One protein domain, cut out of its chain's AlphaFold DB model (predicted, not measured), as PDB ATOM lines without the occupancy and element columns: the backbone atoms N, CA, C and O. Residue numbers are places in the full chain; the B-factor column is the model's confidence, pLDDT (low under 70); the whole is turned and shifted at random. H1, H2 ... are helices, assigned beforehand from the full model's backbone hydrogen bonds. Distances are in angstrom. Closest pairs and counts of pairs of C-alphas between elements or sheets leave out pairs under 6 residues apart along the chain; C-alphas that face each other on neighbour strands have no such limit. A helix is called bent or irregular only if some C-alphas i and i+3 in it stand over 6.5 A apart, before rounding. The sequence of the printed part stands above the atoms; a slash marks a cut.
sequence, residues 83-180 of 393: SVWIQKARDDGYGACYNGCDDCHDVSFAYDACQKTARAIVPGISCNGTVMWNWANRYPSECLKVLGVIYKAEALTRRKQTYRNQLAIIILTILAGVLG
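What this domain is: This is residues 83 to 180 of the 393 residues of an uncharacterized protein of Cadophora sp. DSE1049 (UniProt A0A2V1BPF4). One very long helix, H3, runs from a small head out into a long bare arm: its first part, residues 141 to 155, lies in the head, while residues 156 to 180 stand free and make most of the length. In the head H1 meets the first part of H3 nearly at a right angle, and the short H2 packs on the second half of H1; the turn at residues 102 to 107, between H1 and H2, also sticks out. The printed part has 98 residues with three named helices, in the order H1, H2, H3, and no named strand; the class is all helix. The whole is only just loose, close to extended, with a radius of gyration of the C-alphas of 18.5 A, and it spans 64 by 31 by 19 A.

How they stand to each other: Begin with H3, residues 141 to 180. It touches H1, residues 83 to 99, with residues 144 to 152 alone; look there at the C-alphas of Trp 85 and Gly 148, the closest of the two helices, 4.5 A apart. The lines of H1 and H3 are about perpendicular, at 84 degrees. Next find H2, residues 109 to 117, which H1 touches with residues 92 to 99 alone; their closest C-alphas, those of Cys 97 and Ala 110, are 4.6 A apart. H1 and H2 run opposite ways at a steep tilt of 52 degrees. H2 and H3 are close but not clearly touching: their closest C-alphas, those of Thr 117 and Leu 147, are 6.7 A apart. These two run opposite ways at a steep tilt of 64 degrees. In the backbone of H2 and H3, every O i to N i+4 pair is within hydrogen-bond range; in H1, 10 of 13 are.

Where its parts are: Find C-alpha 141 at (35.354, 127.205, 140.605); from there H3 runs 57.7 A to C-alpha 180 at (9.611, 75.876, 146.169). H1 begins at C-alpha 83, at (24.354, 124.163, 139.748), and runs 21.2 A to C-alpha 99. It is neither bent nor irregular, but only just: C-alphas 91 and 94 are 6.3 A apart. H2 measures 12.7 A from C-alpha 109 to C-alpha 117.

The domain as a whole: The two C-alphas farthest apart, those of Ala 136 and Gly 180, are 64.5 A from each other. Without the stretches that stand free, the body has 67 residues and spans 28 by 26 by 18 A. The link from H1 to H2, nine residues, is short; the link from H2 to H3, residues 118 to 140, is long. The printed part has no cut. Its mean pLDDT is 92.9, and residues 135 to 136 are under 70.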
ATOM      1  N   SER A  83      24.242 123.479 138.454       98.00
ATOM      2  CA  SER A  83      24.354 124.163 139.748       98.00
ATOM      3  C   SER A  83      24.200 123.186 140.919       98.00
ATOM      4  O   SER A  83      24.992 123.215 141.859       98.00
ATOM      5  N   VAL A  84      23.274 122.228 140.793       98.31
ATOM      6  CA  VAL A  84      23.036 121.156 141.769       98.31
ATOM      7  C   VAL A  84      24.293 120.315 141.985       98.31
ATOM      8  O   VAL A  84      24.630 119.970 143.116       98.31
ATOM      9  N   TRP A  85      25.014 119.986 140.912       98.31
ATOM     10  CA  TRP A  85      26.210 119.146 140.999       98.31
ATOM     11  C   TRP A  85      27.449 119.911 141.441       98.31
ATOM     12  O   TRP A  85      28.286 119.338 142.130       98.31
ATOM     13  N   ILE A  86      27.555 121.191 141.082       98.19
ATOM     14  CA  ILE A  86      28.592 122.093 141.593       98.19
ATOM     15  C   ILE A  86      28.426 122.267 143.102       98.19
ATOM     16  O   ILE A  86      29.400 122.135 143.840       98.19
ATOM     17  N   GLN A  87      27.197 122.498 143.571       97.88
ATOM     18  CA  GLN A  87      26.911 122.604 144.996       97.88
ATOM     19  C   GLN A  87      27.200 121.280 145.711       97.88
ATOM     20  O   GLN A  87      27.904 121.267 146.713       97.88
ATOM     21  N   LYS A  88      26.793 120.142 145.133       97.81
ATOM     22  CA  LYS A  88      27.146 118.821 145.668       97.81
ATOM     23  C   LYS A  88      28.659 118.586 145.730       97.81
ATOM     24  O   LYS A  88      29.141 118.011 146.694       97.81
ATOM     25  N   ALA A  89      29.416 119.024 144.725       97.69
ATOM     26  CA  ALA A  89      30.875 118.929 144.718       97.69
ATOM     27  C   ALA A  89      31.528 119.835 145.773       97.69
ATOM     28  O   ALA A  89      32.554 119.470 146.350       97.69
ATOM     29  N   ARG A  90      30.930 121.001 146.039       96.69
ATOM     30  CA  ARG A  90      31.350 121.889 147.123       96.69
ATOM     31  C   ARG A  90      31.102 121.242 148.476       96.69
ATOM     32  O   ARG A  90      32.031 121.216 149.268       96.69
ATOM     33  N   ASP A  91      29.912 120.709 148.715       96.25
ATOM     34  CA  ASP A  91      29.514 120.210 150.033       96.25
ATOM     35  C   ASP A  91      30.120 118.826 150.316       96.25
ATOM     36  O   ASP A  91      30.887 118.658 151.262       96.25
ATOM     37  N   ASP A  92      29.868 117.847 149.443       96.56
ATOM     38  CA  ASP A  92      30.278 116.449 149.645       96.56
ATOM     39  C   ASP A  92      31.721 116.173 149.207       96.56
ATOM     40  O   ASP A  92      32.244 115.089 149.466       96.56
ATOM     41  N   GLY A  93      32.325 117.074 148.431       96.25
ATOM     42  CA  GLY A  93      33.696 116.944 147.945       96.25
ATOM     43  C   GLY A  93      34.636 117.728 148.837       96.25
ATOM     44  O   GLY A  93      35.164 117.213 149.817       96.25
ATOM     45  N   TYR A  94      34.828 119.002 148.517       95.31
ATOM     46  CA  TYR A  94      35.752 119.848 149.268       95.31
ATOM     47  C   TYR A  94      35.274 120.164 150.693       95.31
ATOM     48  O   TYR A  94      36.090 120.262 151.600       95.31
ATOM     49  N   GLY A  95      33.971 120.328 150.915       94.25
ATOM     50  CA  GLY A  95      33.383 120.570 152.230       94.25
ATOM     51  C   GLY A  95      33.676 119.406 153.166       94.25
ATOM     52  O   GLY A  95      34.300 119.616 154.199       94.25
ATOM     53  N   ALA A  96      33.337 118.187 152.753       95.50
ATOM     54  CA  ALA A  96      33.710 116.961 153.454       95.50
ATOM     55  C   ALA A  96      35.235 116.797 153.606       95.50
ATOM     56  O   ALA A  96      35.713 116.442 154.678       95.50
ATOM     57  N   CYS A  97      36.018 117.104 152.567       95.06
ATOM     58  CA  CYS A  97      37.476 116.995 152.615       95.06
ATOM     59  C   CYS A  97      38.119 117.956 153.624       95.06
ATOM     60  O   CYS A  97      39.034 117.551 154.332       95.06
ATOM     61  N   TYR A  98      37.652 119.206 153.724       92.44
ATOM     62  CA  TYR A  98      38.272 120.220 154.581       92.44
ATOM     63  C   TYR A  98      37.612 120.365 155.952       92.44
ATOM     64  O   TYR A  98      38.317 120.524 156.940       92.44
ATOM     65  N   ASN A  99      36.284 120.312 156.042       92.12
ATOM     66  CA  ASN A  99      35.591 120.335 157.335       92.12
ATOM     67  C   ASN A  99      35.660 118.971 158.033       92.12
ATOM     68  O   ASN A  99      35.514 118.901 159.248       92.12
ATOM     69  N   GLY A 100      35.919 117.897 157.281       92.19
ATOM     70  CA  GLY A 100      35.843 116.543 157.806       92.19
ATOM     71  C   GLY A 100      34.402 116.202 158.163       92.19
ATOM     72  O   GLY A 100      33.457 116.613 157.485       92.19
ATOM     73  N   CYS A 101      34.246 115.453 159.242       91.31
ATOM     74  CA  CYS A 101      32.963 115.180 159.859       91.31
ATOM     75  C   CYS A 101      33.040 115.496 161.356       91.31
ATOM     76  O   CYS A 101      34.114 115.408 161.951       91.31
ATOM     77  N   ASP A 102      31.902 115.836 161.956       91.06
ATOM     78  CA  ASP A 102      31.780 115.918 163.411       91.06
ATOM     79  C   ASP A 102      31.491 114.516 163.947       91.06
ATOM     80  O   ASP A 102      30.412 113.964 163.717       91.06
ATOM     81  N   ASP A 103      32.494 113.932 164.593       90.62
ATOM     82  CA  ASP A 103      32.459 112.664 165.324       90.62
ATOM     83  C   ASP A 103      31.846 111.490 164.544       90.62
ATOM     84  O   ASP A 103      31.148 110.634 165.095       90.62
ATOM     85  N   CYS A 104      32.076 111.435 163.228       90.25
ATOM     86  CA  CYS A 104      31.423 110.431 162.397       90.25
ATOM     87  C   CYS A 104      32.002 109.024 162.566       90.25
ATOM     88  O   CYS A 104      33.140 108.814 162.997       90.25
ATOM     89  N   HIS A 105      31.193 108.051 162.136       91.19
ATOM     90  CA  HIS A 105      31.539 106.635 162.161       91.19
ATOM     91  C   HIS A 105      32.551 106.194 161.098       91.19
ATOM     92  O   HIS A 105      32.933 105.035 161.031       91.19
ATOM     93  N   ASP A 106      32.965 107.084 160.212       93.75
ATOM     94  CA  ASP A 106      33.890 106.726 159.152       93.75
ATOM     95  C   ASP A 106      35.121 107.615 159.253       93.75
ATOM     96  O   ASP A 106      35.144 108.735 158.752       93.75
ATOM     97  N   VAL A 107      36.166 107.097 159.903       91.56
ATOM     98  CA  VAL A 107      37.465 107.782 160.008       91.56
ATOM     99  C   VAL A 107      38.109 108.026 158.638       91.56
ATOM    100  O   VAL A 107      38.982 108.877 158.504       91.56
ATOM    101  N   SER A 108      37.665 107.312 157.595       95.19
ATOM    102  CA  SER A 108      38.112 107.521 156.216       95.19
ATOM    103  C   SER A 108      37.248 108.530 155.454       95.19
ATOM    104  O   SER A 108      37.584 108.850 154.318       95.19
ATOM    105  N   PHE A 109      36.193 109.096 156.055       95.56
ATOM    106  CA  PHE A 109      35.260 110.011 155.385       95.56
ATOM    107  C   PHE A 109      35.966 111.199 154.718       95.56
ATOM    108  O   PHE A 109      35.791 111.452 153.523       95.56
ATOM    109  N   ALA A 110      36.802 111.913 155.479       95.38
ATOM    110  CA  ALA A 110      37.553 113.052 154.959       95.38
ATOM    111  C   ALA A 110      38.585 112.608 153.912       95.38
ATOM    112  O   ALA A 110      38.750 113.264 152.883       95.38
ATOM    113  N   TYR A 111      39.240 111.465 154.138       95.88
ATOM    114  CA  TYR A 111      40.207 110.891 153.207       95.88
ATOM    115  C   TYR A 111      39.595 110.540 151.856       95.88
ATOM    116  O   TYR A 111      40.116 110.965 150.825       95.88
ATOM    117  N   ASP A 112      38.469 109.840 151.846       96.88
ATOM    118  CA  ASP A 112      37.771 109.462 150.625       96.88
ATOM    119  C   ASP A 112      37.254 110.694 149.876       96.88
ATOM    120  O   ASP A 112      37.360 110.764 148.646       96.88
ATOM    121  N   ALA A 113      36.761 111.701 150.604       96.62
ATOM    122  CA  ALA A 113      36.362 112.977 150.025       96.62
ATOM    123  C   ALA A 113      37.554 113.698 149.369       96.62
ATOM    124  O   ALA A 113      37.473 114.081 148.198       96.62
ATOM    125  N   CYS A 114      38.689 113.819 150.063       95.69
ATOM    126  CA  CYS A 114      39.892 114.444 149.515       95.69
ATOM    127  C   CYS A 114      40.448 113.670 148.312       95.69
ATOM    128  O   CYS A 114      40.707 114.263 147.264       95.69
ATOM    129  N   GLN A 115      40.537 112.341 148.388       96.12
ATOM    130  CA  GLN A 115      40.940 111.494 147.259       96.12
ATOM    131  C   GLN A 115      40.026 111.671 146.047       96.12
ATOM    132  O   GLN A 115      40.469 111.622 144.901       96.12
ATOM    133  N   LYS A 116      38.735 111.909 146.276       97.06
ATOM    134  CA  LYS A 116      37.795 112.178 145.194       97.06
ATOM    135  C   LYS A 116      38.048 113.525 144.524       97.06
ATOM    136  O   LYS A 116      37.971 113.592 143.298       97.06
ATOM    137  N   THR A 117      38.395 114.568 145.283       96.75
ATOM    138  CA  THR A 117      38.792 115.870 144.704       96.75
ATOM    139  C   THR A 117      40.042 115.748 143.828       96.75
ATOM    140  O   THR A 117      40.080 116.327 142.745       96.75
ATOM    141  N   ALA A 118      40.999 114.891 144.206       95.50
ATOM    142  CA  ALA A 118      42.210 114.619 143.428       95.50
ATOM    143  C   ALA A 118      41.939 113.994 142.043       95.50
ATOM    144  O   ALA A 118      42.798 114.034 141.165       95.50
ATOM    145  N   ARG A 119      40.739 113.435 141.813       97.00
ATOM    146  CA  ARG A 119      40.328 112.899 140.502       97.00
ATOM    147  C   ARG A 119      39.931 113.986 139.505       97.00
ATOM    148  O   ARG A 119      39.826 113.696 138.315       97.00
ATOM    149  N   ALA A 120      39.662 115.209 139.964       96.88
ATOM    150  CA  ALA A 120      39.381 116.328 139.077       96.88
ATOM    151  C   ALA A 120      40.699 116.849 138.487       96.88
ATOM    152  O   ALA A 120      41.570 117.320 139.210       96.88
ATOM    153  N   ILE A 121      40.855 116.756 137.166       96.75
ATOM    154  CA  ILE A 121      42.062 117.214 136.468       96.75
ATOM    155  C   ILE A 121      41.705 118.467 135.673       96.75
ATOM    156  O   ILE A 121      40.918 118.401 134.727       96.75
ATOM    157  N   VAL A 122      42.289 119.602 136.058       96.56
ATOM    158  CA  VAL A 122      42.174 120.880 135.347       96.56
ATOM    159  C   VAL A 122      43.582 121.345 134.964       96.56
ATOM    160  O   VAL A 122      44.444 121.441 135.835       96.56
ATOM    161  N   PRO A 123      43.868 121.627 133.680       96.81
ATOM    162  CA  PRO A 123      45.184 122.116 133.275       96.81
ATOM    163  C   PRO A 123      45.570 123.402 134.020       96.81
ATOM    164  O   PRO A 123      44.808 124.365 134.025       96.81
ATOM    165  N   GLY A 124      46.751 123.414 134.643       94.00
ATOM    166  CA  GLY A 124      47.289 124.584 135.350       94.00
ATOM    167  C   GLY A 124      46.669 124.879 136.722       94.00
ATOM    168  O   GLY A 124      47.107 125.821 137.373       94.00
ATOM    169  N   ILE A 125      45.693 124.088 137.184       93.25
ATOM    170  CA  ILE A 125      45.048 124.261 138.492       93.25
ATOM    171  C   ILE A 125      45.083 122.921 139.229       93.25
ATOM    172  O   ILE A 125      44.526 121.928 138.760       93.25
ATOM    173  N   SER A 126      45.721 122.880 140.399       93.06
ATOM    174  CA  SER A 126      45.601 121.715 141.279       93.06
ATOM    175  C   SER A 126      44.174 121.660 141.818       93.06
ATOM    176  O   SER A 126      43.694 122.637 142.375       93.06
ATOM    177  N   CYS A 127      43.485 120.532 141.664       94.38
ATOM    178  CA  CYS A 127      42.200 120.295 142.331       94.38
ATOM    179  C   CYS A 127      42.341 119.354 143.530       94.38
ATOM    180  O   CYS A 127      41.340 118.964 144.130       94.38
ATOM    181  N   ASN A 128      43.571 118.973 143.873       94.00
ATOM    182  CA  ASN A 128      43.818 118.023 144.933       94.00
ATOM    183  C   ASN A 128      43.584 118.669 146.307       94.00
ATOM    184  O   ASN A 128      44.400 119.461 146.779       94.00
ATOM    185  N   GLY A 129      42.470 118.312 146.946       90.69
ATOM    186  CA  GLY A 129      42.131 118.733 148.303       90.69
ATOM    187  C   GLY A 129      42.969 118.055 149.387       90.69
ATOM    188  O   GLY A 129      42.843 118.427 150.546       90.69
ATOM    189  N   THR A 130      43.829 117.082 149.049       89.69
ATOM    190  CA  THR A 130      44.803 116.555 150.018       89.69
ATOM    191  C   THR A 130      45.938 117.531 150.285       89.69
ATOM    192  O   THR A 130      46.646 117.315 151.250       89.69
ATOM    193  N   VAL A 131      46.165 118.534 149.432       87.56
ATOM    194  CA  VAL A 131      47.152 119.600 149.666       87.56
ATOM    195  C   VAL A 131      46.517 120.620 150.609       87.56
ATOM    196  O   VAL A 131      45.317 120.852 150.501       87.56
ATOM    197  N   MET A 132      47.267 121.241 151.523       78.50
ATOM    198  CA  MET A 132      46.689 122.327 152.318       78.50
ATOM    199  C   MET A 132      46.383 123.532 151.423       78.50
ATOM    200  O   MET A 132      47.241 124.004 150.677       78.50
ATOM    201  N   TRP A 133      45.154 124.038 151.506       72.44
ATOM    202  CA  TRP A 133      44.739 125.264 150.829       72.44
ATOM    203  C   TRP A 133      44.539 126.372 151.843       72.44
ATOM    204  O   TRP A 133      43.989 126.150 152.922       72.44
ATOM    205  N   ASN A 134      44.903 127.592 151.455       70.44
ATOM    206  CA  ASN A 134      44.433 128.760 152.178       70.44
ATOM    207  C   ASN A 134      42.901 128.873 152.051       70.44
ATOM    208  O   ASN A 134      42.286 128.421 151.080       70.44
ATOM    209  N   TRP A 135      42.261 129.492 153.041       68.25
ATOM    210  CA  TRP A 135      40.798 129.584 153.061       68.25
ATOM    211  C   TRP A 135      40.241 130.415 151.894       68.25
ATOM    212  O   TRP A 135      39.140 130.151 151.415       68.25
ATOM    213  N   ALA A 136      41.028 131.377 151.395       68.06
ATOM    214  CA  ALA A 136      40.672 132.230 150.264       68.06
ATOM    215  C   ALA A 136      40.480 131.441 148.955       68.06
ATOM    216  O   ALA A 136      39.537 131.711 148.215       68.06
ATOM    217  N   ASN A 137      41.313 130.427 148.695       70.75
ATOM    218  CA  ASN A 137      41.244 129.602 147.484       70.75
ATOM    219  C   ASN A 137      40.670 128.205 147.738       70.75
ATOM    220  O   ASN A 137      40.830 127.315 146.910       70.75
ATOM    221  N   ARG A 138      39.964 128.004 148.855       80.38
ATOM    222  CA  ARG A 138      39.459 126.695 149.295       80.38
ATOM    223  C   ARG A 138      38.642 125.949 148.233       80.38
ATOM    224  O   ARG A 138      38.638 124.724 148.215       80.38
ATOM    225  N   TYR A 139      37.948 126.662 147.343       88.50
ATOM    226  CA  TYR A 139      37.057 126.060 146.348       88.50
ATOM    227  C   TYR A 139      37.244 126.659 144.942       88.50
ATOM    228  O   TYR A 139      36.403 127.459 144.513       88.50
ATOM    229  N   PRO A 140      38.289 126.276 144.183       91.50
ATOM    230  CA  PRO A 140      38.461 126.754 142.813       91.50
ATOM    231  C   PRO A 140      37.238 126.386 141.962       91.50
ATOM    232  O   PRO A 140      36.808 125.226 141.920       91.50
ATOM    233  N   SER A 141      36.645 127.372 141.290       94.75
ATOM    234  CA  SER A 141      35.354 127.205 140.605       94.75
ATOM    235  C   SER A 141      35.427 126.193 139.451       94.75
ATOM    236  O   SER A 141      34.477 125.463 139.163       94.75
ATOM    237  N   GLU A 142      36.590 126.117 138.820       96.56
ATOM    238  CA  GLU A 142      36.978 125.250 137.720       96.56
ATOM    239  C   GLU A 142      37.013 123.796 138.190       96.56
ATOM    240  O   GLU A 142      36.417 122.919 137.558       96.56
ATOM    241  N   CYS A 143      37.617 123.557 139.356       97.00
ATOM    242  CA  CYS A 143      37.650 122.249 139.993       97.00
ATOM    243  C   CYS A 143      36.248 121.789 140.406       97.00
ATOM    244  O   CYS A 143      35.889 120.637 140.163       97.00
ATOM    245  N   LEU A 144      35.414 122.687 140.948       97.25
ATOM    246  CA  LEU A 144      34.025 122.369 141.298       97.25
ATOM    247  C   LEU A 144      33.190 121.937 140.084       97.25
ATOM    248  O   LEU A 144      32.377 121.020 140.198       97.25
ATOM    249  N   LYS A 145      33.392 122.558 138.915       98.06
ATOM    250  CA  LYS A 145      32.700 122.175 137.672       98.06
ATOM    251  C   LYS A 145      33.069 120.754 137.246       98.06
ATOM    252  O   LYS A 145      32.174 119.949 136.987       98.06
ATOM    253  N   VAL A 146      34.364 120.431 137.206       98.12
ATOM    254  CA  VAL A 146      34.844 119.087 136.830       98.12
ATOM    255  C   VAL A 146      34.388 118.045 137.846       98.12
ATOM    256  O   VAL A 146      33.829 117.012 137.473       98.12
ATOM    257  N   LEU A 147      34.547 118.334 139.136       98.00
ATOM    258  CA  LEU A 147      34.121 117.442 140.205       98.00
ATOM    259  C   LEU A 147      32.597 117.227 140.186       98.00
ATOM    260  O   LEU A 147      32.134 116.101 140.356       98.00
ATOM    261  N   GLY A 148      31.808 118.258 139.871       98.06
ATOM    262  CA  GLY A 148      30.362 118.145 139.675       98.06
ATOM    263  C   GLY A 148      29.981 117.147 138.576       98.06
ATOM    264  O   GLY A 148      29.064 116.342 138.759       98.06
ATOM    265  N   VAL A 149      30.720 117.114 137.461       98.31
ATOM    266  CA  VAL A 149      30.525 116.106 136.400       98.31
ATOM    267  C   VAL A 149      30.800 114.692 136.922       98.31
ATOM    268  O   VAL A 149      30.021 113.780 136.631       98.31
ATOM    269  N   ILE A 150      31.842 114.512 137.739       98.12
ATOM    270  CA  ILE A 150      32.156 113.227 138.385       98.12
ATOM    271  C   ILE A 150      30.993 112.792 139.293       98.12
ATOM    272  O   ILE A 150      30.480 111.681 139.138       98.12
ATOM    273  N   TYR A 151      30.501 113.671 140.175       98.19
ATOM    274  CA  TYR A 151      29.354 113.369 141.046       98.19
ATOM    275  C   TYR A 151      28.087 113.020 140.255       98.19
ATOM    276  O   TYR A 151      27.373 112.083 140.620       98.19
ATOM    277  N   LYS A 152      27.813 113.731 139.157       98.25
ATOM    278  CA  LYS A 152      26.676 113.445 138.271       98.25
ATOM    279  C   LYS A 152      26.783 112.054 137.644       98.25
ATOM    280  O   LYS A 152      25.801 111.306 137.628       98.25
ATOM    281  N   ALA A 153      27.964 111.696 137.141       97.94
ATOM    282  CA  ALA A 153      28.219 110.397 136.521       97.94
ATOM    283  C   ALA A 153      28.095 109.243 137.531       97.94
ATOM    284  O   ALA A 153      27.468 108.217 137.242       97.94
ATOM    285  N   GLU A 154      28.629 109.415 138.739       97.56
ATOM    286  CA  GLU A 154      28.499 108.435 139.817       97.56
ATOM    287  C   GLU A 154      27.052 108.278 140.289       97.56
ATOM    288  O   GLU A 154      26.587 107.151 140.461       97.56
ATOM    289  N   ALA A 155      26.304 109.376 140.441       97.31
ATOM    290  CA  ALA A 155      24.892 109.327 140.814       97.31
ATOM    291  C   ALA A 155      24.058 108.567 139.772       97.31
ATOM    292  O   ALA A 155      23.220 107.732 140.126       97.31
ATOM    293  N   LEU A 156      24.330 108.792 138.483       97.06
ATOM    294  CA  LEU A 156      23.697 108.047 137.398       97.06
ATOM    295  C   LEU A 156      24.049 106.554 137.461       97.06
ATOM    296  O   LEU A 156      23.175 105.700 137.295       97.06
ATOM    297  N   THR A 157      25.315 106.232 137.727       96.69
ATOM    298  CA  THR A 157      25.803 104.849 137.822       96.69
ATOM    299  C   THR A 157      25.186 104.127 139.016       96.69
ATOM    300  O   THR A 157      24.675 103.017 138.859       96.69
ATOM    301  N   ARG A 158      25.130 104.777 140.185       96.81
ATOM    302  CA  ARG A 158      24.481 104.257 141.394       96.81
ATOM    303  C   ARG A 158      22.997 103.994 141.147       96.81
ATOM    304  O   ARG A 158      22.523 102.904 141.450       96.81
ATOM    305  N   ARG A 159      22.283 104.927 140.506       95.56
ATOM    306  CA  ARG A 159      20.864 104.751 140.150       95.56
ATOM    307  C   ARG A 159      20.652 103.556 139.215       95.56
ATOM    308  O   ARG A 159      19.770 102.735 139.457       95.56
ATOM    309  N   LYS A 160      21.496 103.405 138.185       94.94
ATOM    310  CA  LYS A 160      21.470 102.236 137.287       94.94
ATOM    311  C   LYS A 160      21.776 100.933 138.028       94.94
ATOM    312  O   LYS A 160      21.137  99.918 137.752       94.94
ATOM    313  N   GLN A 161      22.711 100.950 138.975       95.94
ATOM    314  CA  GLN A 161      23.053  99.777 139.776       95.94
ATOM    315  C   GLN A 161      21.904  99.359 140.701       95.94
ATOM    316  O   GLN A 161      21.614  98.169 140.788       95.94
ATOM    317  N   THR A 162      21.188 100.301 141.320       94.94
ATOM    318  CA  THR A 162      19.999  99.989 142.129       94.94
ATOM    319  C   THR A 162      18.940  99.248 141.308       94.94
ATOM    320  O   THR A 162      18.424  98.230 141.765       94.94
ATOM    321  N   TYR A 163      18.677  99.677 140.068       92.88
ATOM    322  CA  TYR A 163      17.756  98.960 139.176       92.88
ATOM    323  C   TYR A 163      18.258  97.557 138.802       92.88
ATOM    324  O   TYR A 163      17.469  96.614 138.748       92.88
ATOM    325  N   ARG A 164      19.570  97.381 138.588       92.12
ATOM    326  CA  ARG A 164      20.167  96.051 138.357       92.12
ATOM    327  C   ARG A 164      20.019  95.139 139.576       92.12
ATOM    328  O   ARG A 164      19.670  93.974 139.410       92.12
ATOM    329  N   ASN A 165      20.224  95.667 140.782       93.00
ATOM    330  CA  ASN A 165      20.048  94.917 142.025       93.00
ATOM    331  C   ASN A 165      18.577  94.513 142.223       93.00
ATOM    332  O   ASN A 165      18.303  93.367 142.570       93.00
ATOM    333  N   GLN A 166      17.624  95.405 141.931       91.44
ATOM    334  CA  GLN A 166      16.192  95.075 141.953       91.44
ATOM    335  C   GLN A 166      15.843  93.963 140.955       91.44
ATOM    336  O   GLN A 166      15.138  93.019 141.309       91.44
ATOM    337  N   LEU A 167      16.379  94.025 139.733       91.31
ATOM    338  CA  LEU A 167      16.199  92.971 138.734       91.31
ATOM    339  C   LEU A 167      16.773  91.629 139.205       91.31
ATOM    340  O   LEU A 167      16.115  90.602 139.050       91.31
ATOM    341  N   ALA A 168      17.961  91.634 139.815       92.50
ATOM    342  CA  ALA A 168      18.566  90.428 140.373       92.50
ATOM    343  C   ALA A 168      17.689  89.811 141.473       92.50
ATOM    344  O   ALA A 168      17.442  88.607 141.446       92.50
ATOM    345  N   ILE A 169      17.152  90.629 142.386       92.12
ATOM    346  CA  ILE A 169      16.233  90.171 143.437       92.12
ATOM    347  C   ILE A 169      14.985  89.532 142.823       92.12
ATOM    348  O   ILE A 169      14.599  88.446 143.241       92.12
ATOM    349  N   ILE A 170      14.379  90.147 141.804       89.06
ATOM    350  CA  ILE A 170      13.182  89.584 141.168       89.06
ATOM    351  C   ILE A 170      13.477  88.249 140.464       89.06
ATOM    352  O   ILE A 170      12.705  87.299 140.570       89.06
ATOM    353  N   ILE A 171      14.606  88.136 139.762       89.81
ATOM    354  CA  ILE A 171      14.992  86.862 139.139       89.81
ATOM    355  C   ILE A 171      15.183  85.784 140.215       89.81
ATOM    356  O   ILE A 171      14.702  84.661 140.054       89.81
ATOM    357  N   LEU A 172      15.831  86.126 141.332       92.00
ATOM    358  CA  LEU A 172      16.030  85.208 142.451       92.00
ATOM    359  C   LEU A 172      14.707  84.772 143.096       92.00
ATOM    360  O   LEU A 172      14.557  83.586 143.389       92.00
ATOM    361  N   THR A 173      13.730  85.667 143.274       90.62
ATOM    362  CA  THR A 173      12.423  85.298 143.848       90.62
ATOM    363  C   THR A 173      11.629  84.373 142.930       90.62
ATOM    364  O   THR A 173      11.011  83.426 143.416       90.62
ATOM    365  N   ILE A 174      11.690  84.571 141.609       89.56
ATOM    366  CA  ILE A 174      11.036  83.683 140.634       89.56
ATOM    367  C   ILE A 174      11.680  82.293 140.662       89.56
ATOM    368  O   ILE A 174      10.970  81.289 140.746       89.56
ATOM    369  N   LEU A 175      13.015  82.215 140.657       88.88
ATOM    370  CA  LEU A 175      13.735  80.943 140.763       88.88
ATOM    371  C   LEU A 175      13.428  80.224 142.084       88.88
ATOM    372  O   LEU A 175      13.158  79.021 142.079       88.88
ATOM    373  N   ALA A 176      13.406  80.956 143.200       89.81
ATOM    374  CA  ALA A 176      13.029  80.417 144.502       89.81
ATOM    375  C   ALA A 176      11.583  79.896 144.508       89.81
ATOM    376  O   ALA A 176      11.331  78.808 145.020       89.81
ATOM    377  N   GLY A 177      10.647  80.616 143.879       89.19
ATOM    378  CA  GLY A 177       9.257  80.188 143.724       89.19
ATOM    379  C   GLY A 177       9.119  78.891 142.921       89.19
ATOM    380  O   GLY A 177       8.404  77.982 143.341       89.19
ATOM    381  N   VAL A 178       9.855  78.754 141.812       88.38
ATOM    382  CA  VAL A 178       9.871  77.527 140.995       88.38
ATOM    383  C   VAL A 178      10.445  76.346 141.783       88.38
ATOM    384  O   VAL A 178       9.849  75.268 141.804       88.38
ATOM    385  N   LEU A 179      11.572  76.539 142.475       89.25
ATOM    386  CA  LEU A 179      12.170  75.499 143.319       89.25
ATOM    387  C   LEU A 179      11.246  75.105 144.479       89.25
ATOM    388  O   LEU A 179      11.071  73.914 144.744       89.25
ATOM    389  N   GLY A 180      10.607  76.086 145.122       87.50
ATOM    390  CA  GLY A 180       9.611  75.876 146.169       87.50
ATOM    391  C   GLY A 180       8.414  75.065 145.673       87.50
ATOM    392  O   GLY A 180       8.040  74.077 146.301       87.50
TER     393      GLY A 180